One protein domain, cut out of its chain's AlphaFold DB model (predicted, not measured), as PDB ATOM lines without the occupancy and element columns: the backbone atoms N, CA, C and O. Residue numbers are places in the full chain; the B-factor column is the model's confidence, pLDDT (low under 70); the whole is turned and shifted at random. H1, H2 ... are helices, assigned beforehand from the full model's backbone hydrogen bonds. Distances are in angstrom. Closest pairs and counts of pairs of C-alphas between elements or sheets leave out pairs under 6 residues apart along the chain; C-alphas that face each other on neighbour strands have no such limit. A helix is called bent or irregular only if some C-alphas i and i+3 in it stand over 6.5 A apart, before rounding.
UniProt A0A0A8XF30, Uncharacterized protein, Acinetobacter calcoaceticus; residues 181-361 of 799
ATOM      1  N   LEU A 181      14.423  29.035 -20.083       50.09
ATOM      2  CA  LEU A 181      15.222  29.122 -18.858       50.09
ATOM      3  C   LEU A 181      14.814  30.371 -18.056       50.09
ATOM      4  O   LEU A 181      15.311  31.461 -18.321       50.09
ATOM      5  N   ILE A 182      13.902  30.225 -17.092       58.88
ATOM      6  CA  ILE A 182      13.384  31.341 -16.281       58.88
ATOM      7  C   ILE A 182      13.813  31.179 -14.822       58.88
ATOM      8  O   ILE A 182      13.681  30.097 -14.247       58.88
ATOM      9  N   ASN A 183      14.276  32.268 -14.199       65.12
ATOM     10  CA  ASN A 183      14.509  32.316 -12.757       65.12
ATOM     11  C   ASN A 183      13.204  32.639 -12.009       65.12
ATOM     12  O   ASN A 183      12.932  33.765 -11.610       65.12
ATOM     13  N   VAL A 184      12.364  31.626 -11.842       69.44
ATOM     14  CA  VAL A 184      11.039  31.701 -11.209       69.44
ATOM     15  C   VAL A 184      11.086  32.273  -9.784       69.44
ATOM     16  O   VAL A 184      10.162  32.975  -9.374       69.44
ATOM     17  N   SER A 185      12.167  32.022  -9.036       65.00
ATOM     18  CA  SER A 185      12.339  32.557  -7.677       65.00
ATOM     19  C   SER A 185      12.392  34.087  -7.632       65.00
ATOM     20  O   SER A 185      11.915  34.689  -6.673       65.00
ATOM     21  N   GLU A 186      12.910  34.721  -8.679       67.69
ATOM     22  CA  GLU A 186      13.046  36.172  -8.790       67.69
ATOM     23  C   GLU A 186      11.684  36.851  -8.980       67.69
ATOM     24  O   GLU A 186      11.357  37.809  -8.281       67.69
ATOM     25  N   TYR A 187      10.836  36.282  -9.842       69.81
ATOM     26  CA  TYR A 187       9.450  36.729 -10.001       69.81
ATOM     27  C   TYR A 187       8.657  36.551  -8.711       69.81
ATOM     28  O   TYR A 187       7.886  37.434  -8.337       69.81
ATOM     29  N   LEU A 188       8.871  35.448  -7.990       72.88
ATOM     30  CA  LEU A 188       8.194  35.238  -6.719       72.88
ATOM     31  C   LEU A 188       8.594  36.292  -5.673       72.88
ATOM     32  O   LEU A 188       7.714  36.786  -4.976       72.88
ATOM     33  N   LYS A 189       9.873  36.697  -5.587       70.50
ATOM     34  CA  LYS A 189      10.298  37.801  -4.698       70.50
ATOM     35  C   LYS A 189       9.526  39.089  -5.003       70.50
ATOM     36  O   LYS A 189       8.930  39.665  -4.095       70.50
ATOM     37  N   ILE A 190       9.455  39.466  -6.281       68.19
ATOM     38  CA  ILE A 190       8.723  40.653  -6.761       68.19
ATOM     39  C   ILE A 190       7.230  40.584  -6.398       68.19
ATOM     40  O   ILE A 190       6.602  41.586  -6.051       68.19
ATOM     41  N   ILE A 191       6.636  39.396  -6.496       71.69
ATOM     42  CA  ILE A 191       5.215  39.183  -6.217       71.69
ATOM     43  C   ILE A 191       4.931  39.212  -4.706       71.69
ATOM     44  O   ILE A 191       3.924  39.775  -4.279       71.69
ATOM     45  N   ILE A 192       5.820  38.666  -3.878       69.88
ATOM     46  CA  ILE A 192       5.666  38.669  -2.416       69.88
ATOM     47  C   ILE A 192       5.726  40.092  -1.859       69.88
ATOM     48  O   ILE A 192       4.872  40.463  -1.054       69.88
ATOM     49  N   GLU A 193       6.672  40.906  -2.332       68.19
ATOM     50  CA  GLU A 193       6.789  42.320  -1.942       68.19
ATOM     51  C   GLU A 193       5.505  43.113  -2.239       68.19
ATOM     52  O   GLU A 193       5.161  44.053  -1.521       68.19
ATOM     53  N   SER A 194       4.733  42.676  -3.237       66.00
ATOM     54  CA  SER A 194       3.493  43.325  -3.661       66.00
ATOM     55  C   SER A 194       2.219  42.934  -2.902       66.00
ATOM     56  O   SER A 194       1.139  43.382  -3.280       66.00
ATOM     57  N   SER A 195       2.326  42.168  -1.806       65.69
ATOM     58  CA  SER A 195       1.184  41.726  -0.978       65.69
ATOM     59  C   SER A 195       0.174  40.847  -1.732       65.69
ATOM     60  O   SER A 195      -1.012  41.163  -1.826       65.69
ATOM     61  N   ILE A 196       0.657  39.730  -2.275       74.44
ATOM     62  CA  ILE A 196      -0.167  38.713  -2.934       74.44
ATOM     63  C   ILE A 196      -1.324  38.192  -2.055       74.44
ATOM     64  O   ILE A 196      -1.158  37.978  -0.851       74.44
ATOM     65  N   ASP A 197      -2.479  37.902  -2.671       78.50
ATOM     66  CA  ASP A 197      -3.510  37.086  -2.024       78.50
ATOM     67  C   ASP A 197      -3.097  35.613  -2.038       78.50
ATOM     68  O   ASP A 197      -3.347  34.864  -2.986       78.50
ATOM     69  N   TRP A 198      -2.473  35.195  -0.943       79.62
ATOM     70  CA  TRP A 198      -2.050  33.819  -0.743       79.62
ATOM     71  C   TRP A 198      -3.192  32.810  -0.829       79.62
ATOM     72  O   TRP A 198      -2.892  31.641  -1.016       79.62
ATOM     73  N   LYS A 199      -4.472  33.196  -0.719       79.69
ATOM     74  CA  LYS A 199      -5.611  32.265  -0.823       79.69
ATOM     75  C   LYS A 199      -5.982  31.906  -2.263       79.69
ATOM     76  O   LYS A 199      -6.755  30.971  -2.454       79.69
ATOM     77  N   ASP A 200      -5.437  32.597  -3.260       81.81
ATOM     78  CA  ASP A 200      -5.744  32.340  -4.667       81.81
ATOM     79  C   ASP A 200      -5.292  30.930  -5.099       81.81
ATOM     80  O   ASP A 200      -4.197  30.473  -4.756       81.81
ATOM     81  N   ARG A 201      -6.140  30.236  -5.868       83.25
ATOM     82  CA  ARG A 201      -5.881  28.878  -6.370       83.25
ATOM     83  C   ARG A 201      -4.675  28.814  -7.310       83.25
ATOM     84  O   ARG A 201      -3.962  27.819  -7.313       83.25
ATOM     85  N   ASN A 202      -4.405  29.874  -8.072       82.69
ATOM     86  CA  ASN A 202      -3.248  29.920  -8.965       82.69
ATOM     87  C   ASN A 202      -1.926  29.825  -8.187       82.69
ATOM     88  O   ASN A 202      -0.932  29.366  -8.744       82.69
ATOM     89  N   VAL A 203      -1.914  30.235  -6.910       82.94
ATOM     90  CA  VAL A 203      -0.757  30.071  -6.019       82.94
ATOM     91  C   VAL A 203      -0.541  28.600  -5.680       82.94
ATOM     92  O   VAL A 203       0.601  28.155  -5.675       82.94
ATOM     93  N   ASP A 204      -1.612  27.839  -5.444       84.62
ATOM     94  CA  ASP A 204      -1.508  26.395  -5.189       84.62
ATOM     95  C   ASP A 204      -0.940  25.679  -6.415       84.62
ATOM     96  O   ASP A 204       0.073  24.989  -6.315       84.62
ATOM     97  N   ASP A 205      -1.522  25.952  -7.587       83.31
ATOM     98  CA  ASP A 205      -1.081  25.373  -8.858       83.31
ATOM     99  C   ASP A 205       0.393  25.723  -9.164       83.31
ATOM    100  O   ASP A 205       1.149  24.890  -9.667       83.31
ATOM    101  N   PHE A 206       0.825  26.942  -8.823       84.56
ATOM    102  CA  PHE A 206       2.211  27.390  -8.990       84.56
ATOM    103  C   PHE A 206       3.180  26.659  -8.068       84.56
ATOM    104  O   PHE A 206       4.244  26.219  -8.505       84.56
ATOM    105  N   LEU A 207       2.831  26.526  -6.789       87.19
ATOM    106  CA  LEU A 207       3.676  25.843  -5.815       87.19
ATOM    107  C   LEU A 207       3.787  24.351  -6.136       87.19
ATOM    108  O   LEU A 207       4.884  23.796  -6.047       87.19
ATOM    109  N   ASP A 208       2.695  23.715  -6.564       86.75
ATOM    110  CA  ASP A 208       2.707  22.327  -7.025       86.75
ATOM    111  C   ASP A 208       3.586  22.151  -8.271       86.75
ATOM    112  O   ASP A 208       4.406  21.227  -8.316       86.75
ATOM    113  N   LEU A 209       3.504  23.070  -9.243       83.81
ATOM    114  CA  LEU A 209       4.407  23.087 -10.396       83.81
ATOM    115  C   LEU A 209       5.872  23.210  -9.955       83.81
ATOM    116  O   LEU A 209       6.706  22.415 -10.392       83.81
ATOM    117  N   CYS A 210       6.188  24.140  -9.049       85.75
ATOM    118  CA  CYS A 210       7.547  24.293  -8.536       85.75
ATOM    119  C   CYS A 210       8.045  23.015  -7.851       85.75
ATOM    120  O   CYS A 210       9.202  22.638  -8.049       85.75
ATOM    121  N   TRP A 211       7.204  22.314  -7.080       87.69
ATOM    122  CA  TRP A 211       7.579  21.035  -6.467       87.69
ATOM    123  C   TRP A 211       7.910  19.978  -7.521       87.69
ATOM    124  O   TRP A 211       8.926  19.295  -7.389       87.69
ATOM    125  N   VAL A 212       7.115  19.871  -8.589       83.81
ATOM    126  CA  VAL A 212       7.408  18.971  -9.718       83.81
ATOM    127  C   VAL A 212       8.741  19.343 -10.377       83.81
ATOM    128  O   VAL A 212       9.591  18.483 -10.616       83.81
ATOM    129  N   GLU A 213       8.969  20.632 -10.611       79.50
ATOM    130  CA  GLU A 213      10.174  21.150 -11.254       79.50
ATOM    131  C   GLU A 213      11.438  21.044 -10.388       79.50
ATOM    132  O   GLU A 213      12.541  21.016 -10.937       79.50
ATOM    133  N   THR A 214      11.332  20.880  -9.063       80.69
ATOM    134  CA  THR A 214      12.505  20.542  -8.228       80.69
ATOM    135  C   THR A 214      13.130  19.188  -8.577       80.69
ATOM    136  O   THR A 214      14.273  18.931  -8.201       80.69
ATOM    137  N   ASN A 215      12.425  18.334  -9.324       75.81
ATOM    138  CA  ASN A 215      12.953  17.076  -9.848       75.81
ATOM    139  C   ASN A 215      13.404  17.171 -11.321       75.81
ATOM    140  O   ASN A 215      13.711  16.158 -11.945       75.81
ATOM    141  N   ASN A 216      13.437  18.372 -11.905       65.12
ATOM    142  CA  ASN A 216      13.837  18.562 -13.297       65.12
ATOM    143  C   ASN A 216      15.319  18.180 -13.509       65.12
ATOM    144  O   ASN A 216      16.158  18.350 -12.617       65.12
ATOM    145  N   SER A 217      15.642  17.661 -14.697       56.62
ATOM    146  CA  SER A 217      17.012  17.341 -15.115       56.62
ATOM    147  C   SER A 217      17.850  18.598 -15.385       56.62
ATOM    148  O   SER A 217      19.067  18.586 -15.191       56.62
ATOM    149  N   LEU A 218      17.211  19.704 -15.776       53.25
ATOM    150  CA  LEU A 218      17.843  21.008 -15.942       53.25
ATOM    151  C   LEU A 218      18.085  21.661 -14.576       53.25
ATOM    152  O   LEU A 218      17.158  22.067 -13.875       53.25
ATOM    153  N   SER A 219      19.363  21.822 -14.226       62.16
ATOM    154  CA  SER A 219      19.803  22.396 -12.945       62.16
ATOM    155  C   SER A 219      19.244  23.800 -12.672       62.16
ATOM    156  O   SER A 219      18.869  24.101 -11.544       62.16
ATOM    157  N   SER A 220      19.151  24.661 -13.685       57.69
ATOM    158  CA  SER A 220      18.613  26.027 -13.561       57.69
ATOM    159  C   SER A 220      17.158  26.046 -13.080       57.69
ATOM    160  O   SER A 220      16.837  26.727 -12.106       57.69
ATOM    161  N   VAL A 221      16.296  25.251 -13.719       62.62
ATOM    162  CA  VAL A 221      14.869  25.118 -13.384       62.62
ATOM    163  C   VAL A 221      14.702  24.466 -12.013       62.62
ATOM    164  O   VAL A 221      13.973  24.975 -11.161       62.62
ATOM    165  N   ARG A 222      15.455  23.387 -11.769       75.56
ATOM    166  CA  ARG A 222      15.483  22.656 -10.497       75.56
ATOM    167  C   ARG A 222      15.794  23.557  -9.307       75.56
ATOM    168  O   ARG A 222      15.083  23.529  -8.301       75.56
ATOM    169  N   TYR A 223      16.865  24.341  -9.412       79.31
ATOM    170  CA  TYR A 223      17.319  25.191  -8.319       79.31
ATOM    171  C   TYR A 223      16.419  26.411  -8.133       79.31
ATOM    172  O   TYR A 223      16.083  26.742  -6.996       79.31
ATOM    173  N   SER A 224      15.981  27.041  -9.230       75.81
ATOM    174  CA  SER A 224      15.062  28.183  -9.169       75.81
ATOM    175  C   SER A 224      13.739  27.826  -8.497       75.81
ATOM    176  O   SER A 224      13.299  28.525  -7.585       75.81
ATOM    177  N   SER A 225      13.159  26.680  -8.857       80.94
ATOM    178  CA  SER A 225      11.901  26.205  -8.274       80.94
ATOM    179  C   SER A 225      12.041  25.877  -6.788       80.94
ATOM    180  O   SER A 225      11.195  26.266  -5.985       80.94
ATOM    181  N   GLY A 226      13.151  25.246  -6.387       86.19
ATOM    182  CA  GLY A 226      13.435  24.993  -4.971       86.19
ATOM    183  C   GLY A 226      13.532  26.285  -4.156       86.19
ATOM    184  O   GLY A 226      12.996  26.367  -3.050       86.19
ATOM    185  N   ALA A 227      14.197  27.310  -4.700       84.88
ATOM    186  CA  ALA A 227      14.327  28.596  -4.025       84.88
ATOM    187  C   ALA A 227      12.978  29.305  -3.908       84.88
ATOM    188  O   ALA A 227      12.672  29.841  -2.848       84.88
ATOM    189  N   ALA A 228      12.152  29.254  -4.959       84.50
ATOM    190  CA  ALA A 228      10.799  29.795  -4.936       84.50
ATOM    191  C   ALA A 228       9.971  29.177  -3.792       84.50
ATOM    192  O   ALA A 228       9.402  29.905  -2.983       84.50
ATOM    193  N   ILE A 229       9.997  27.849  -3.641       89.44
ATOM    194  CA  ILE A 229       9.308  27.151  -2.544       89.44
ATOM    195  C   ILE A 229       9.823  27.614  -1.172       89.44
ATOM    196  O   ILE A 229       9.023  27.914  -0.289       89.44
ATOM    197  N   CYS A 230      11.142  27.716  -0.985       89.50
ATOM    198  CA  CYS A 230      11.724  28.159   0.289       89.50
ATOM    199  C   CYS A 230      11.349  29.607   0.637       89.50
ATOM    200  O   CYS A 230      11.149  29.934   1.803       89.50
ATOM    201  N   ILE A 231      11.237  30.482  -0.365       84.75
ATOM    202  CA  ILE A 231      10.778  31.861  -0.167       84.75
ATOM    203  C   ILE A 231       9.279  31.872   0.182       84.75
ATOM    204  O   ILE A 231       8.871  32.583   1.103       84.75
ATOM    205  N   ALA A 232       8.462  31.065  -0.505       84.88
ATOM    206  CA  ALA A 232       7.038  30.915  -0.204       84.88
ATOM    207  C   ALA A 232       6.807  30.391   1.221       84.88
ATOM    208  O   ALA A 232       5.928  30.890   1.916       84.88
ATOM    209  N   ALA A 233       7.643  29.465   1.701       87.56
ATOM    210  CA  ALA A 233       7.558  28.897   3.047       87.56
ATOM    211  C   ALA A 233       7.517  29.939   4.163       87.56
ATOM    212  O   ALA A 233       6.749  29.796   5.112       87.56
ATOM    213  N   ASN A 234       8.297  31.009   4.017       81.00
ATOM    214  CA  ASN A 234       8.352  32.096   4.995       81.00
ATOM    215  C   ASN A 234       7.056  32.913   5.060       81.00
ATOM    216  O   ASN A 234       6.853  33.644   6.024       81.00
ATOM    217  N   ASN A 235       6.208  32.827   4.033       80.56
ATOM    218  CA  ASN A 235       5.034  33.679   3.871       80.56
ATOM    219  C   ASN A 235       3.706  32.898   3.902       80.56
ATOM    220  O   ASN A 235       2.697  33.454   4.328       80.56
ATOM    221  N   CYS A 236       3.682  31.628   3.479       83.38
ATOM    222  CA  CYS A 236       2.462  30.819   3.362       83.38
ATOM    223  C   CYS A 236       2.670  29.340   3.743       83.38
ATOM    224  O   CYS A 236       2.439  28.429   2.942       83.38
ATOM    225  N   TRP A 237       3.097  29.087   4.983       86.31
ATOM    226  CA  TRP A 237       3.378  27.735   5.485       86.31
ATOM    227  C   TRP A 237       2.259  26.714   5.196       86.31
ATOM    228  O   TRP A 237       2.535  25.631   4.679       86.31
ATOM    229  N   ASP A 238       1.001  27.082   5.449       87.00
ATOM    230  CA  ASP A 238      -0.157  26.180   5.350       87.00
ATOM    231  C   ASP A 238      -0.312  25.533   3.964       87.00
ATOM    232  O   ASP A 238      -0.740  24.384   3.850       87.00
ATOM    233  N   LYS A 239       0.078  26.243   2.898       85.81
ATOM    234  CA  LYS A 239      -0.041  25.754   1.515       85.81
ATOM    235  C   LYS A 239       1.047  24.761   1.129       85.81
ATOM    236  O   LYS A 239       0.831  23.900   0.283       85.81
ATOM    237  N   ILE A 240       2.218  24.858   1.751       89.44
ATOM    238  CA  ILE A 240       3.356  23.996   1.425       89.44
ATOM    239  C   ILE A 240       3.536  22.843   2.413       89.44
ATOM    240  O   ILE A 240       4.226  21.879   2.083       89.44
ATOM    241  N   GLU A 241       2.919  22.912   3.598       90.44
ATOM    242  CA  GLU A 241       3.140  21.985   4.713       90.44
ATOM    243  C   GLU A 241       3.026  20.517   4.288       90.44
ATOM    244  O   GLU A 241       3.931  19.723   4.546       90.44
ATOM    245  N   LYS A 242       1.956  20.159   3.568       90.81
ATOM    246  CA  LYS A 242       1.719  18.783   3.108       90.81
ATOM    247  C   LYS A 242       2.877  18.246   2.260       90.81
ATOM    248  O   LYS A 242       3.327  17.119   2.474       90.81
ATOM    249  N   ASN A 243       3.354  19.040   1.301       90.62
ATOM    250  CA  ASN A 243       4.445  18.642   0.414       90.62
ATOM    251  C   ASN A 243       5.780  18.631   1.167       90.62
ATOM    252  O   ASN A 243       6.534  17.670   1.038       90.62
ATOM    253  N   VAL A 244       6.040  19.622   2.027       92.31
ATOM    254  CA  VAL A 244       7.244  19.646   2.869       92.31
ATOM    255  C   VAL A 244       7.338  18.376   3.712       92.31
ATOM    256  O   VAL A 244       8.331  17.660   3.608       92.31
ATOM    257  N   LEU A 245       6.291  18.039   4.475       91.56
ATOM    258  CA  LEU A 245       6.269  16.855   5.343       91.56
ATOM    259  C   LEU A 245       6.463  15.548   4.560       91.56
ATOM    260  O   LEU A 245       7.186  14.662   5.010       91.56
ATOM    261  N   LYS A 246       5.878  15.446   3.359       92.38
ATOM    262  CA  LYS A 246       6.073  14.307   2.446       92.38
ATOM    263  C   LYS A 246       7.538  14.156   2.014       92.38
ATOM    264  O   LYS A 246       8.014  13.033   1.851       92.38
ATOM    265  N   TYR A 247       8.245  15.265   1.804       91.62
ATOM    266  CA  TYR A 247       9.583  15.278   1.210       91.62
ATOM    267  C   TYR A 247      10.745  15.329   2.218       91.62
ATOM    268  O   TYR A 247      11.890  15.133   1.807       91.62
ATOM    269  N   LEU A 248      10.486  15.465   3.526       89.94
ATOM    270  CA  LEU A 248      11.519  15.422   4.581       89.94
ATOM    271  C   LEU A 248      12.379  14.143   4.567       89.94
ATOM    272  O   LEU A 248      13.535  14.167   4.989       89.94
ATOM    273  N   ASN A 249      11.835  13.035   4.057       87.31
ATOM    274  CA  ASN A 249      12.517  11.741   3.935       87.31
ATOM    275  C   ASN A 249      12.673  11.288   2.474       87.31
ATOM    276  O   ASN A 249      12.786  10.095   2.192       87.31
ATOM    277  N   CYS A 250      12.651  12.229   1.522       85.19
ATOM    278  CA  CYS A 250      12.862  11.908   0.114       85.19
ATOM    279  C   CYS A 250      14.255  11.287  -0.108       85.19
ATOM    280  O   CYS A 250      15.236  11.707   0.506       85.19
ATOM    281  N   LYS A 251      14.346  10.306  -1.018       81.44
ATOM    282  CA  LYS A 251      15.630   9.708  -1.428       81.44
ATOM    283  C   LYS A 251      16.511  10.697  -2.193       81.44
ATOM    284  O   LYS A 251      17.730  10.566  -2.166       81.44
ATOM    285  N   ASP A 252      15.899  11.652  -2.889       82.94
ATOM    286  CA  ASP A 252      16.622  12.721  -3.567       82.94
ATOM    287  C   ASP A 252      17.101  13.749  -2.536       82.94
ATOM    288  O   ASP A 252      16.302  14.376  -1.831       82.94
ATOM    289  N   SER A 253      18.420  13.913  -2.445       85.75
ATOM    290  CA  SER A 253      19.040  14.760  -1.436       85.75
ATOM    291  C   SER A 253      18.705  16.241  -1.591       85.75
ATOM    292  O   SER A 253      18.524  16.929  -0.589       85.75
ATOM    293  N   TRP A 254      18.563  16.736  -2.821       85.69
ATOM    294  CA  TRP A 254      18.210  18.130  -3.085       85.69
ATOM    295  C   TRP A 254      16.779  18.430  -2.647       85.69
ATOM    296  O   TRP A 254      16.548  19.406  -1.938       85.69
ATOM    297  N   ILE A 255      15.826  17.577  -3.032       88.88
ATOM    298  CA  ILE A 255      14.414  17.744  -2.657       88.88
ATOM    299  C   ILE A 255      14.276  17.703  -1.130       88.88
ATOM    300  O   ILE A 255      13.563  18.516  -0.540       88.88
ATOM    301  N   ARG A 256      15.023  16.801  -0.483       92.25
ATOM    302  CA  ARG A 256      15.088  16.706   0.975       92.25
ATOM    303  C   ARG A 256      15.649  17.976   1.621       92.25
ATOM    304  O   ARG A 256      15.104  18.427   2.623       92.25
ATOM    305  N   ILE A 257      16.694  18.578   1.048       92.06
ATOM    306  CA  ILE A 257      17.245  19.860   1.517       92.06
ATOM    307  C   ILE A 257      16.205  20.975   1.394       92.06
ATOM    308  O   ILE A 257      15.982  21.681   2.369       92.06
ATOM    309  N   VAL A 258      15.532  21.104   0.245       92.44
ATOM    310  CA  VAL A 258      14.468  22.107   0.045       92.44
ATOM    311  C   VAL A 258      13.373  21.951   1.104       92.44
ATOM    312  O   VAL A 258      12.981  22.932   1.734       92.44
ATOM    313  N   ALA A 259      12.922  20.719   1.356       93.44
ATOM    314  CA  ALA A 259      11.929  20.431   2.387       93.44
ATOM    315  C   ALA A 259      12.416  20.829   3.792       93.44
ATOM    316  O   ALA A 259      11.686  21.507   4.516       93.44
ATOM    317  N   TRP A 260      13.652  20.482   4.168       94.12
ATOM    318  CA  TRP A 260      14.222  20.896   5.454       94.12
ATOM    319  C   TRP A 260      14.351  22.411   5.582       94.12
ATOM    320  O   TRP A 260      13.973  22.953   6.617       94.12
ATOM    321  N   THR A 261      14.817  23.109   4.542       93.50
ATOM    322  CA  THR A 261      14.908  24.575   4.537       93.50
ATOM    323  C   THR A 261      13.551  25.219   4.813       93.50
ATOM    324  O   THR A 261      13.475  26.146   5.618       93.50
ATOM    325  N   CYS A 262      12.484  24.705   4.193       92.75
ATOM    326  CA  CYS A 262      11.120  25.173   4.436       92.75
ATOM    327  C   CYS A 262      10.656  24.854   5.860       92.75
ATOM    328  O   CYS A 262      10.115  25.711   6.545       92.75
ATOM    329  N   TYR A 263      10.864  23.621   6.328       93.38
ATOM    330  CA  TYR A 263      10.408  23.207   7.656       93.38
ATOM    331  C   TYR A 263      11.082  24.010   8.774       93.38
ATOM    332  O   TYR A 263      10.426  24.402   9.738       93.38
ATOM    333  N   LEU A 264      12.373  24.308   8.622       90.81
ATOM    334  CA  LEU A 264      13.143  25.119   9.565       90.81
ATOM    335  C   LEU A 264      12.705  26.584   9.599       90.81
ATOM    336  O   LEU A 264      12.927  27.251  10.607       90.81
ATOM    337  N   SER A 265      12.093  27.096   8.530       85.94
ATOM    338  CA  SER A 265      11.640  28.486   8.495       85.94
ATOM    339  C   SER A 265      10.300  28.726   9.192       85.94
ATOM    340  O   SER A 265       9.927  29.873   9.435       85.94
ATOM    341  N   LYS A 266       9.596  27.657   9.588       84.50
ATOM    342  CA  LYS A 266       8.401  27.744  10.432       84.50
ATOM    343  C   LYS A 266       8.782  28.315  11.805       84.50
ATOM    344  O   LYS A 266       9.593  27.717  12.517       84.50
ATOM    345  N   ASN A 267       8.138  29.419  12.201       67.06
ATOM    346  CA  ASN A 267       8.359  30.112  13.484       67.06
ATOM    347  C   ASN A 267       8.169  29.211  14.728       67.06
ATOM    348  O   ASN A 267       8.696  29.526  15.790       67.06
ATOM    349  N   GLU A 268       7.473  28.077  14.590       67.75
ATOM    350  CA  GLU A 268       7.251  27.064  15.635       67.75
ATOM    351  C   GLU A 268       7.704  25.659  15.196       67.75
ATOM    352  O   GLU A 268       7.039  24.652  15.467       67.75
ATOM    353  N   ASN A 269       8.792  25.553  14.430       74.06
ATOM    354  CA  ASN A 269       9.287  24.234  14.047       74.06
ATOM    355  C   ASN A 269       9.610  23.391  15.299       74.06
ATOM    356  O   ASN A 269      10.232  23.853  16.251       74.06
ATOM    357  N   LYS A 270       9.158  22.130  15.296       76.31
ATOM    358  CA  LYS A 270       9.341  21.180  16.409       76.31
ATOM    359  C   LYS A 270      10.581  20.302  16.228       76.31
ATOM    360  O   LYS A 270      10.623  19.197  16.759       76.31
ATOM    361  N   VAL A 271      11.554  20.747  15.429       85.62
ATOM    362  CA  VAL A 271      12.802  19.998  15.218       85.62
ATOM    363  C   VAL A 271      13.475  19.839  16.575       85.62
ATOM    364  O   VAL A 271      13.691  20.841  17.259       85.62
ATOM    365  N   ALA A 272      13.768  18.611  17.004       87.19
ATOM    366  CA  ALA A 272      14.505  18.409  18.245       87.19
ATOM    367  C   ALA A 272      15.956  18.876  18.070       87.19
ATOM    368  O   ALA A 272      16.500  18.872  16.968       87.19
ATOM    369  N   HIS A 273      16.605  19.279  19.162       85.12
ATOM    370  CA  HIS A 273      17.969  19.810  19.099       85.12
ATOM    371  C   HIS A 273      18.975  18.828  18.469       85.12
ATOM    372  O   HIS A 273      19.814  19.232  17.666       85.12
ATOM    373  N   ASN A 274      18.868  17.533  18.785       84.62
ATOM    374  CA  ASN A 274      19.740  16.504  18.203       84.62
ATOM    375  C   ASN A 274      19.492  16.334  16.699       84.62
ATOM    376  O   ASN A 274      20.448  16.330  15.926       84.62
ATOM    377  N   ASP A 275      18.224  16.305  16.280       88.94
ATOM    378  CA  ASP A 275      17.848  16.221  14.867       88.94
ATOM    379  C   ASP A 275      18.397  17.420  14.083       88.94
ATOM    380  O   ASP A 275      18.839  17.266  12.950       88.94
ATOM    381  N   ALA A 276      18.430  18.618  14.682       89.94
ATOM    382  CA  ALA A 276      18.987  19.808  14.038       89.94
ATOM    383  C   ALA A 276      20.474  19.637  13.670       89.94
ATOM    384  O   ALA A 276      20.911  20.103  12.616       89.94
ATOM    385  N   ILE A 277      21.253  18.933  14.498       89.12
ATOM    386  CA  ILE A 277      22.653  18.618  14.193       89.12
ATOM    387  C   ILE A 277      22.759  17.588  13.069       89.12
ATOM    388  O   ILE A 277      23.549  17.788  12.152       89.12
ATOM    389  N   GLU A 278      21.937  16.540  13.083       90.12
ATOM    390  CA  GLU A 278      21.914  15.549  11.998       90.12
ATOM    391  C   GLU A 278      21.484  16.172  10.662       90.12
ATOM    392  O   GLU A 278      22.048  15.869   9.612       90.12
ATOM    393  N   ILE A 279      20.518  17.093  10.696       92.25
ATOM    394  CA  ILE A 279      20.055  17.854   9.532       92.25
ATOM    395  C   ILE A 279      21.178  18.750   8.995       92.25
ATOM    396  O   ILE A 279      21.378  18.804   7.779       92.25
ATOM    397  N   LEU A 280      21.938  19.415   9.875       90.56
ATOM    398  CA  LEU A 280      23.120  20.179   9.478       90.56
ATOM    399  C   LEU A 280      24.161  19.262   8.819       90.56
ATOM    400  O   LEU A 280      24.587  19.551   7.707       90.56
ATOM    401  N   GLU A 281      24.530  18.143   9.446       88.00
ATOM    402  CA  GLU A 281      25.511  17.178   8.915       88.00
ATOM    403  C   GLU A 281      25.070  16.586   7.560       88.00
ATOM    404  O   GLU A 281      25.877  16.460   6.627       88.00
ATOM    405  N   PHE A 282      23.774  16.297   7.407       87.50
ATOM    406  CA  PHE A 282      23.182  15.883   6.138       87.50
ATOM    407  C   PHE A 282      23.335  16.969   5.073       87.50
ATOM    408  O   PHE A 282      23.762  16.662   3.958       87.50
ATOM    409  N   PHE A 283      23.023  18.223   5.408       88.88
ATOM    410  CA  PHE A 283      23.190  19.357   4.506       88.88
ATOM    411  C   PHE A 283      24.644  19.505   4.061       88.88
ATOM    412  O   PHE A 283      24.892  19.550   2.862       88.88
ATOM    413  N   VAL A 284      25.611  19.485   4.987       83.06
ATOM    414  CA  VAL A 284      27.047  19.577   4.652       83.06
ATOM    415  C   VAL A 284      27.457  18.505   3.644       83.06
ATOM    416  O   VAL A 284      28.192  18.777   2.700       83.06
ATOM    417  N   SER A 285      26.965  17.282   3.831       79.00
ATOM    418  CA  SER A 285      27.376  16.130   3.024       79.00
ATOM    419  C   SER A 285      26.686  16.054   1.660       79.00
ATOM    420  O   SER A 285      27.160  15.347   0.774       79.00
ATOM    421  N   ASN A 286      25.540  16.724   1.495       79.81
ATOM    422  CA  ASN A 286      24.654  16.514   0.349       79.81
ATOM    423  C   ASN A 286      24.257  17.788  -0.396       79.81
ATOM    424  O   ASN A 286      23.636  17.688  -1.459       79.81
ATOM    425  N   PHE A 287      24.557  18.974   0.141       81.12
ATOM    426  CA  PHE A 287      24.266  20.213  -0.556       81.12
ATOM    427  C   PHE A 287      25.047  20.228  -1.871       81.12
ATOM    428  O   PHE A 287      26.256  19.981  -1.857       81.12
ATOM    429  N   PRO A 288      24.390  20.489  -3.017       67.25
ATOM    430  CA  PRO A 288      25.074  20.589  -4.293       67.25
ATOM    431  C   PRO A 288      25.855  21.902  -4.316       67.25
ATOM    432  O   PRO A 288      25.441  22.893  -4.925       67.25
ATOM    433  N   GLU A 289      26.984  21.926  -3.606       57.19
ATOM    434  CA  GLU A 289      27.921  23.024  -3.673       57.19
ATOM    435  C   GLU A 289      28.363  23.174  -5.121       57.19
ATOM    436  O   GLU A 289      28.862  22.249  -5.772       57.19
ATOM    437  N   ARG A 290      28.199  24.389  -5.637       46.38
ATOM    438  CA  ARG A 290      28.983  24.807  -6.782       46.38
ATOM    439  C   ARG A 290      30.434  24.780  -6.297       46.38
ATOM    440  O   ARG A 290      30.863  25.706  -5.617       46.38
ATOM    441  N   LYS A 291      31.225  23.785  -6.712       37.69
ATOM    442  CA  LYS A 291      32.627  24.081  -7.032       37.69
ATOM    443  C   LYS A 291      32.533  25.246  -8.008       37.69
ATOM    444  O   LYS A 291      32.004  25.024  -9.092       37.69
ATOM    445  N   GLN A 292      32.863  26.464  -7.563       35.38
ATOM    446  CA  GLN A 292      32.607  27.723  -8.272       35.38
ATOM    447  C   GLN A 292      32.675  27.518  -9.788       35.38
ATOM    448  O   GLN A 292      33.730  27.205 -10.341       35.38
ATOM    449  N   LEU A 293      31.490  27.535 -10.399       32.47
ATOM    450  CA  LEU A 293      31.241  27.380 -11.825       32.47
ATOM    451  C   LEU A 293      29.736  27.271 -12.059       32.47
ATOM    452  O   LEU A 293      29.127  26.215 -11.893       32.47
ATOM    453  N   SER A 294      29.109  28.374 -12.437       29.00
ATOM    454  CA  SER A 294      28.360  28.489 -13.693       29.00
ATOM    455  C   SER A 294      27.769  29.902 -13.795       29.00
ATOM    456  O   SER A 294      27.592  30.578 -12.792       29.00
ATOM    457  N   THR A 295      27.500  30.318 -15.031       29.67
ATOM    458  CA  THR A 295      26.591  31.417 -15.404       29.67
ATOM    459  C   THR A 295      26.941  32.779 -14.802       29.67
ATOM    460  O   THR A 295      26.502  33.113 -13.717       29.67
ATOM    461  N   GLY A 296      27.780  33.562 -15.471       30.38
ATOM    462  CA  GLY A 296      27.179  34.592 -16.316       30.38
ATOM    463  C   GLY A 296      26.843  35.784 -15.427       30.38
ATOM    464  O   GLY A 296      25.876  35.755 -14.688       30.38
ATOM    465  N   LEU A 297      27.700  36.784 -15.456       33.56
ATOM    466  CA  LEU A 297      27.694  38.003 -14.661       33.56
ATOM    467  C   LEU A 297      26.521  38.927 -15.041       33.56
ATOM    468  O   LEU A 297      26.652  40.134 -15.103       33.56
ATOM    469  N   THR A 298      25.310  38.404 -15.137       30.19
ATOM    470  CA  THR A 298      24.302  38.979 -14.258       30.19
ATOM    471  C   THR A 298      24.743  38.580 -12.863       30.19
ATOM    472  O   THR A 298      24.379  37.510 -12.408       30.19
ATOM    473  N   VAL A 299      25.606  39.422 -12.277       32.84
ATOM    474  CA  VAL A 299      25.363  39.949 -10.945       32.84
ATOM    475  C   VAL A 299      25.333  38.846  -9.857       32.84
ATOM    476  O   VAL A 299      24.536  37.919  -9.878       32.84
ATOM    477  N   TYR A 300      26.145  38.936  -8.805       36.09
ATOM    478  CA  TYR A 300      26.015  38.017  -7.659       36.09
ATOM    479  C   TYR A 300      24.621  38.077  -6.947       36.09
ATOM    480  O   TYR A 300      24.397  37.437  -5.917       36.09
ATOM    481  N   PHE A 301      23.652  38.817  -7.490       37.97
ATOM    482  CA  PHE A 301      22.242  38.760  -7.138       37.97
ATOM    483  C   PHE A 301      21.605  37.521  -7.803       37.97
ATOM    484  O   PHE A 301      21.498  37.418  -9.018       37.97
ATOM    485  N   ASP A 302      21.157  36.592  -6.954       50.72
ATOM    486  CA  ASP A 302      20.135  35.581  -7.257       50.72
ATOM    487  C   ASP A 302      20.553  34.219  -7.859       50.72
ATOM    488  O   ASP A 302      19.768  33.626  -8.602       50.72
ATOM    489  N   ASP A 303      21.684  33.609  -7.445       63.00
ATOM    490  CA  ASP A 303      21.791  32.131  -7.522       63.00
ATOM    491  C   ASP A 303      20.689  31.518  -6.631       63.00
ATOM    492  O   ASP A 303      20.686  31.716  -5.409       63.00
ATOM    493  N   PRO A 304      19.750  30.734  -7.184       69.38
ATOM    494  CA  PRO A 304      18.700  30.137  -6.371       69.38
ATOM    495  C   PRO A 304      19.239  29.239  -5.246       69.38
ATOM    496  O   PRO A 304      18.656  29.169  -4.163       69.38
ATOM    497  N   ARG A 305      20.397  28.593  -5.445       74.88
ATOM    498  CA  ARG A 305      21.030  27.780  -4.397       74.88
ATOM    499  C   ARG A 305      21.597  28.621  -3.272       74.88
ATOM    500  O   ARG A 305      21.504  28.184  -2.131       74.88
ATOM    501  N   SER A 306      22.181  29.789  -3.558       73.94
ATOM    502  CA  SER A 306      22.691  30.655  -2.487       73.94
ATOM    503  C   SER A 306      21.536  31.123  -1.607       73.94
ATOM    504  O   SER A 306      21.651  31.081  -0.390       73.94
ATOM    505  N   THR A 307      20.378  31.415  -2.209       77.88
ATOM    506  CA  THR A 307      19.154  31.732  -1.461       77.88
ATOM    507  C   THR A 307      18.750  30.587  -0.524       77.88
ATOM    508  O   THR A 307      18.502  30.827   0.656       77.88
ATOM    509  N   ILE A 308      18.720  29.339  -1.007       86.12
ATOM    510  CA  ILE A 308      18.376  28.174  -0.169       86.12
ATOM    511  C   ILE A 308      19.424  27.939   0.917       86.12
ATOM    512  O   ILE A 308      19.053  27.698   2.062       86.12
ATOM    513  N   ARG A 309      20.715  28.007   0.572       85.94
ATOM    514  CA  ARG A 309      21.825  27.836   1.515       85.94
ATOM    515  C   ARG A 309      21.738  28.856   2.638       85.94
ATOM    516  O   ARG A 309      21.791  28.477   3.801       85.94
ATOM    517  N   ASP A 310      21.576  30.127   2.290       83.62
ATOM    518  CA  ASP A 310      21.518  31.210   3.259       83.62
ATOM    519  C   ASP A 310      20.289  31.045   4.165       83.62
ATOM    520  O   ASP A 310      20.420  31.096   5.384       83.62
ATOM    521  N   LEU A 311      19.104  30.768   3.601       87.06
ATOM    522  CA  LEU A 311      17.898  30.500   4.396       87.06
ATOM    523  C   LEU A 311      18.076  29.293   5.324       87.06
ATOM    524  O   LEU A 311      17.743  29.378   6.506       87.06
ATOM    525  N   PHE A 312      18.626  28.189   4.815       91.38
ATOM    526  CA  PHE A 312      18.865  26.980   5.598       91.38
ATOM    527  C   PHE A 312      19.811  27.260   6.766       91.38
ATOM    528  O   PHE A 312      19.456  27.001   7.913       91.38
ATOM    529  N   LEU A 313      20.989  27.826   6.484       90.50
ATOM    530  CA  LEU A 313      22.039  28.059   7.475       90.50
ATOM    531  C   LEU A 313      21.606  29.052   8.552       90.50
ATOM    532  O   LEU A 313      21.907  28.847   9.725       90.50
ATOM    533  N   LEU A 314      20.862  30.095   8.189       89.19
ATOM    534  CA  LEU A 314      20.316  31.040   9.158       89.19
ATOM    535  C   LEU A 314      19.280  30.373  10.069       89.19
ATOM    536  O   LEU A 314      19.374  30.491  11.291       89.19
ATOM    537  N   ASN A 315      18.332  29.624   9.499       91.31
ATOM    538  CA  ASN A 315      17.261  29.004  10.278       91.31
ATOM    539  C   ASN A 315      17.773  27.856  11.160       91.31
ATOM    540  O   ASN A 315      17.408  27.781  12.335       91.31
ATOM    541  N   ILE A 316      18.671  27.002  10.651       92.00
ATOM    542  CA  ILE A 316      19.259  25.916  11.448       92.00
ATOM    543  C   ILE A 316      20.142  26.460  12.573       92.00
ATOM    544  O   ILE A 316      20.086  25.951  13.692       92.00
ATOM    545  N   SER A 317      20.889  27.543  12.323       91.50
ATOM    546  CA  SER A 317      21.680  28.207  13.363       91.50
ATOM    547  C   SER A 317      20.777  28.765  14.445       91.50
ATOM    548  O   SER A 317      20.996  28.490  15.618       91.50
ATOM    549  N   ALA A 318      19.723  29.493  14.065       90.25
ATOM    550  CA  ALA A 318      18.769  30.028  15.026       90.25
ATOM    551  C   ALA A 318      18.144  28.917  15.883       90.25
ATOM    552  O   ALA A 318      17.995  29.091  17.093       90.25
ATOM    553  N   ARG A 319      17.833  27.761  15.284       91.25
ATOM    554  CA  ARG A 319      17.304  26.606  16.011       91.25
ATOM    555  C   ARG A 319      18.322  26.006  16.984       91.25
ATOM    556  O   ARG A 319      17.968  25.807  18.144       91.25
ATOM    557  N   ILE A 320      19.556  25.747  16.554       90.75
ATOM    558  CA  ILE A 320      20.618  25.185  17.414       90.75
ATOM    559  C   ILE A 320      20.954  26.149  18.562       90.75
ATOM    560  O   ILE A 320      21.105  25.729  19.708       90.75
ATOM    561  N   LEU A 321      21.041  27.449  18.273       89.69
ATOM    562  CA  LEU A 321      21.414  28.481  19.244       89.69
ATOM    563  C   LEU A 321      20.318  28.759  20.272       89.69
ATOM    564  O   LEU A 321      20.645  29.092  21.407       89.69
ATOM    565  N   SER A 322      19.043  28.549  19.928       88.81
ATOM    566  CA  SER A 322      17.935  28.699  20.883       88.81
ATOM    567  C   SER A 322      18.059  27.803  22.125       88.81
ATOM    568  O   SER A 322      17.571  28.167  23.191       88.81
ATOM    569  N   GLU A 323      18.769  26.673  22.022       86.88
ATOM    570  CA  GLU A 323      19.122  25.801  23.153       86.88
ATOM    571  C   GLU A 323      20.646  25.738  23.378       86.88
ATOM    572  O   GLU A 323      21.153  24.860  24.078       86.88
ATOM    573  N   GLY A 324      21.402  26.680  22.810       79.12
ATOM    574  CA  GLY A 324      22.863  26.634  22.771       79.12
ATOM    575  C   GLY A 324      23.523  26.679  24.151       79.12
ATOM    576  O   GLY A 324      24.517  25.988  24.369       79.12
ATOM    577  N   MET A 325      22.921  27.386  25.114       79.12
ATOM    578  CA  MET A 325      23.372  27.400  26.518       79.12
ATOM    579  C   MET A 325      23.251  26.026  27.194       79.12
ATOM    580  O   MET A 325      24.033  25.696  28.081       79.12
ATOM    581  N   LYS A 326      22.280  25.207  26.770       84.06
ATOM    582  CA  LYS A 326      22.054  23.848  27.282       84.06
ATOM    583  C   LYS A 326      22.934  22.813  26.573       84.06
ATOM    584  O   LYS A 326      23.289  21.803  27.177       84.06
ATOM    585  N   TYR A 327      23.307  23.070  25.318       83.75
ATOM    586  CA  TYR A 327      24.086  22.155  24.478       83.75
ATOM    587  C   TYR A 327      25.323  22.836  23.859       83.75
ATOM    588  O   TYR A 327      25.400  23.002  22.636       83.75
ATOM    589  N   PRO A 328      26.344  23.177  24.666       81.94
ATOM    590  CA  PRO A 328      27.530  23.892  24.187       81.94
ATOM    591  C   PRO A 328      28.324  23.123  23.115       81.94
ATOM    592  O   PRO A 328      28.857  23.734  22.193       81.94
ATOM    593  N   ALA A 329      28.344  21.785  23.155       84.19
ATOM    594  CA  ALA A 329      29.008  20.962  22.133       84.19
ATOM    595  C   ALA A 329      28.366  21.103  20.735       84.19
ATOM    596  O   ALA A 329      29.041  21.018  19.711       84.19
ATOM    597  N   SER A 330      27.055  21.343  20.673       84.94
ATOM    598  CA  SER A 330      26.342  21.590  19.414       84.94
ATOM    599  C   SER A 330      26.665  22.968  18.847       84.94
ATOM    600  O   SER A 330      26.814  23.113  17.635       84.94
ATOM    601  N   VAL A 331      26.832  23.961  19.724       83.69
ATOM    602  CA  VAL A 331      27.333  25.288  19.353       83.69
ATOM    603  C   VAL A 331      28.766  25.179  18.825       83.69
ATOM    604  O   VAL A 331      29.089  25.783  17.806       83.69
ATOM    605  N   GLU A 332      29.621  24.364  19.445       81.38
ATOM    606  CA  GLU A 332      30.981  24.095  18.960       81.38
ATOM    607  C   GLU A 332      30.981  23.438  17.569       81.38
ATOM    608  O   GLU A 332      31.673  23.914  16.671       81.38
ATOM    609  N   LYS A 333      30.143  22.416  17.339       81.88
ATOM    610  CA  LYS A 333      29.959  21.810  16.006       81.88
ATOM    611  C   LYS A 333      29.518  22.830  14.952       81.88
ATOM    612  O   LYS A 333      30.087  22.862  13.862       81.88
ATOM    613  N   LEU A 334      28.524  23.660  15.274       85.38
ATOM    614  CA  LEU A 334      28.016  24.701  14.379       85.38
ATOM    615  C   LEU A 334      29.115  25.711  14.019       85.38
ATOM    616  O   LEU A 334      29.300  26.052  12.853       85.38
ATOM    617  N   ASN A 335      29.891  26.149  15.007       79.62
ATOM    618  CA  ASN A 335      31.006  27.053  14.764       79.62
ATOM    619  C   ASN A 335      32.129  26.398  13.946       79.62
ATOM    620  O   ASN A 335      32.644  27.029  13.027       79.62
ATOM    621  N   ASN A 336      32.479  25.136  14.212       77.19
ATOM    622  CA  ASN A 336      33.464  24.398  13.416       77.19
ATOM    623  C   ASN A 336      33.033  24.286  11.950       77.19
ATOM    624  O   ASN A 336      33.858  24.446  11.050       77.19
ATOM    625  N   TYR A 337      31.739  24.072  11.694       81.50
ATOM    626  CA  TYR A 337      31.198  24.112  10.338       81.50
ATOM    627  C   TYR A 337      31.447  25.470   9.670       81.50
ATOM    628  O   TYR A 337      31.976  25.513   8.558       81.50
ATOM    629  N   PHE A 338      31.121  26.572  10.348       78.12
ATOM    630  CA  PHE A 338      31.320  27.912   9.798       78.12
ATOM    631  C   PHE A 338      32.789  28.277   9.610       78.12
ATOM    632  O   PHE A 338      33.116  28.918   8.618       78.12
ATOM    633  N   LEU A 339      33.686  27.838  10.491       70.44
ATOM    634  CA  LEU A 339      35.123  28.048  10.329       70.44
ATOM    635  C   LEU A 339      35.653  27.304   9.098       70.44
ATOM    636  O   LEU A 339      36.274  27.924   8.232       70.44
ATOM    637  N   ASN A 340      35.320  26.017   8.968       67.25
ATOM    638  CA  ASN A 340      35.766  25.172   7.856       67.25
ATOM    639  C   ASN A 340      35.192  25.607   6.498       67.25
ATOM    640  O   ASN A 340      35.819  25.376   5.468       67.25
ATOM    641  N   ASN A 341      34.023  26.255   6.491       67.25
ATOM    642  CA  ASN A 341      33.335  26.701   5.274       67.25
ATOM    643  C   ASN A 341      33.320  28.227   5.108       67.25
ATOM    644  O   ASN A 341      32.654  28.751   4.218       67.25
ATOM    645  N   SER A 342      34.077  28.963   5.929       61.72
ATOM    646  CA  SER A 342      34.138  30.434   5.901       61.72
ATOM    647  C   SER A 342      34.514  30.990   4.529       61.72
ATOM    648  O   SER A 342      34.004  32.027   4.112       61.72
ATOM    649  N   ILE A 343      35.333  30.241   3.789       58.12
ATOM    650  CA  ILE A 343      35.819  30.585   2.452       58.12
ATOM    651  C   ILE A 343      34.703  30.566   1.390       58.12
ATOM    652  O   ILE A 343      34.790  31.283   0.393       58.12
ATOM    653  N   SER A 344      33.637  29.783   1.579       60.97
ATOM    654  CA  SER A 344      32.542  29.649   0.605       60.97
ATOM    655  C   SER A 344      31.303  30.492   0.945       60.97
ATOM    656  O   SER A 344      30.342  30.531   0.161       60.97
ATOM    657  N   MET A 345      31.305  31.176   2.093       71.19
ATOM    658  CA  MET A 345      30.192  32.004   2.560       71.19
ATOM    659  C   MET A 345      30.250  33.424   1.998       71.19
ATOM    660  O   MET A 345      31.324  33.987   1.796       71.19
ATOM    661  N   SER A 346      29.074  34.007   1.753       73.94
ATOM    662  CA  SER A 346      28.966  35.409   1.349       73.94
ATOM    663  C   SER A 346      29.157  36.339   2.548       73.94
ATOM    664  O   SER A 346      28.855  35.975   3.692       73.94
ATOM    665  N   VAL A 347      29.604  37.568   2.288       73.31
ATOM    666  CA  VAL A 347      29.702  38.619   3.317       73.31
ATOM    667  C   VAL A 347      28.342  38.850   3.999       73.31
ATOM    668  O   VAL A 347      28.266  38.959   5.224       73.31
ATOM    669  N   ASN A 348      27.248  38.837   3.230       76.19
ATOM    670  CA  ASN A 348      25.883  38.994   3.732       76.19
ATOM    671  C   ASN A 348      25.439  37.851   4.658       76.19
ATOM    672  O   ASN A 348      24.828  38.108   5.696       76.19
ATOM    673  N   LEU A 349      25.737  36.594   4.311       78.38
ATOM    674  CA  LEU A 349      25.400  35.451   5.163       78.38
ATOM    675  C   LEU A 349      26.118  35.553   6.511       78.38
ATOM    676  O   LEU A 349      25.485  35.411   7.554       78.38
ATOM    677  N   MET A 350      27.416  35.864   6.493       76.31
ATOM    678  CA  MET A 350      28.210  36.038   7.712       76.31
ATOM    679  C   MET A 350      27.667  37.145   8.609       76.31
ATOM    680  O   MET A 350      27.553  36.965   9.822       76.31
ATOM    681  N   TYR A 351      27.286  38.273   8.009       75.00
ATOM    682  CA  TYR A 351      26.656  39.373   8.726       75.00
ATOM    683  C   TYR A 351      25.363  38.924   9.426       75.00
ATOM    684  O   TYR A 351      25.214  39.109  10.635       75.00
ATOM    685  N   ARG A 352      24.460  38.256   8.700       79.62
ATOM    686  CA  ARG A 352      23.182  37.780   9.251       79.62
ATOM    687  C   ARG A 352      23.363  36.678  10.298       79.62
ATOM    688  O   ARG A 352      22.624  36.644  11.277       79.62
ATOM    689  N   LEU A 353      24.350  35.796  10.136       81.44
ATOM    690  CA  LEU A 353      24.693  34.795  11.151       81.44
ATOM    691  C   LEU A 353      25.144  35.470  12.448       81.44
ATOM    692  O   LEU A 353      24.668  35.108  13.519       81.44
ATOM    693  N   LYS A 354      25.988  36.501  12.363       76.00
ATOM    694  CA  LYS A 354      26.419  37.266  13.538       76.00
ATOM    695  C   LYS A 354      25.242  37.911  14.278       76.00
ATOM    696  O   LYS A 354      25.211  37.869  15.505       76.00
ATOM    697  N   GLU A 355      24.258  38.457  13.560       77.38
ATOM    698  CA  GLU A 355      23.023  38.979  14.171       77.38
ATOM    699  C   GLU A 355      22.254  37.892  14.934       77.38
ATOM    700  O   GLU A 355      21.796  38.132  16.050       77.38
ATOM    701  N   ILE A 356      22.151  36.685  14.370       83.44
ATOM    702  CA  ILE A 356      21.484  35.553  15.025       83.44
ATOM    703  C   ILE A 356      22.232  35.133  16.293       83.44
ATOM    704  O   ILE A 356      21.602  34.935  17.327       83.44
ATOM    705  N   PHE A 357      23.558  35.021  16.247       82.69
ATOM    706  CA  PHE A 357      24.353  34.675  17.428       82.69
ATOM    707  C   PHE A 357      24.216  35.724  18.536       82.69
ATOM    708  O   PHE A 357      23.918  35.371  19.676       82.69
ATOM    709  N   ASN A 358      24.310  37.009  18.180       78.31
ATOM    710  CA  ASN A 358      24.089  38.113  19.113       78.31
ATOM    711  C   ASN A 358      22.681  38.074  19.728       78.31
ATOM    712  O   ASN A 358      22.539  38.301  20.925       78.31
ATOM    713  N   LYS A 359      21.644  37.760  18.933       83.69
ATOM    714  CA  LYS A 359      20.255  37.631  19.409       83.69
ATOM    715  C   LYS A 359      20.109  36.582  20.516       83.69
ATOM    716  O   LYS A 359      19.267  36.757  21.390       83.69
ATOM    717  N   TYR A 360      20.886  35.504  20.466       84.19
ATOM    718  CA  TYR A 360      20.872  34.445  21.479       84.19
ATOM    719  C   TYR A 360      21.941  34.626  22.562       84.19
ATOM    720  O   TYR A 360      22.149  33.708  23.349       84.19
ATOM    721  N   GLU A 361      22.621  35.779  22.603       81.56
ATOM    722  CA  GLU A 361      23.689  36.092  23.567       81.56
ATOM    723  C   GLU A 361      24.837  35.064  23.577       81.56
ATOM    724  O   GLU A 361      25.595  34.950  24.539       81.56
TER     725      GLU A 361
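Overview. This is residues 181 to 361 of the 799 residues of an uncharacterized protein of Acinetobacter calcoaceticus (UniProt A0A0A8XF30). A compact helical bundle has H5 and H7 in its middle, with H3 packed on both toward one end and H6 on both toward the other. H1 and H2 cover H3, H4 packs on H5, H9 runs beside H7, and H8 packs on H7 at the far end from H2; a long loop, residues 287 to 303, leads from H6 to H7. H2 to H8 run up and down, each against the one before it, some aligned and some crossed. The printed part has 181 residues with nine named helices, H1 to H9 in order, and no named strand, the class being all helix. The radius of gyration of the C-alphas is 16.1 A, and the spans are 45 by 36 by 34 A.

Arrangement. Start at H1, residues 184 to 193; it touches H3, residues 219 to 233, at Ser 185 and Ala 228, closest C-alphas 4.2 A apart. H2, residues 201 to 213, forms a hairpin with H3, closest C-alphas Cys 210 and Ser 225 at 4.8 A. H4, residues 237 to 247, is irregular, with C-alphas 239 and 242 7.4 A apart. H5, residues 253 to 265, forms a hairpin with H4, closest C-alphas Val 244 and Ala 259 at 4.8 A. H6, residues 273 to 286, touches the hub H7, residues 304 to 322, with H7's residues 316 to 320 alone; C-alphas 273 and 320 are closest at 6.2 A. H7 touches H5 at a steep tilt of 51 degrees, closest C-alphas Thr 261 and Phe 312 at 4.8 A. H8, residues 328 to 340, touches H7 with residues 330 to 334 alone, closest C-alphas Leu 321 and Val 331 at 6.7 A. H9, residues 347 to 359, touches H7 the same way at a shallow tilt of 18 degrees, closest C-alphas Asp 310 and Leu 349 at 6.1 A. H8 and H9 are apart. Every O i to N i+4 pair is within hydrogen-bond range in H1, H2, H3 and H5 to H9; in H4, 5 of 7 are.

Along the chain. Find C-alpha 184 at (11.039, 31.701, -11.209), where H1 begins. H3 measures 21.2 A and H6 20.2 A from first to last C-alpha. H7, the longest, runs 27.3 A from C-alpha 304 at (18.700, 30.137, -6.371). H9 ends at C-alpha 359, (20.255, 37.631, 19.409).

Size, cuts and confidence. The C-alphas of Leu 181 and Lys 326 are farthest apart, 46.9 A. The printed part has no cut; the one long link joins H6 to H7. The model's mean pLDDT over the printed part is 77.4; look for values under 70 at, among others, residues 181 to 187 and 288 to 304.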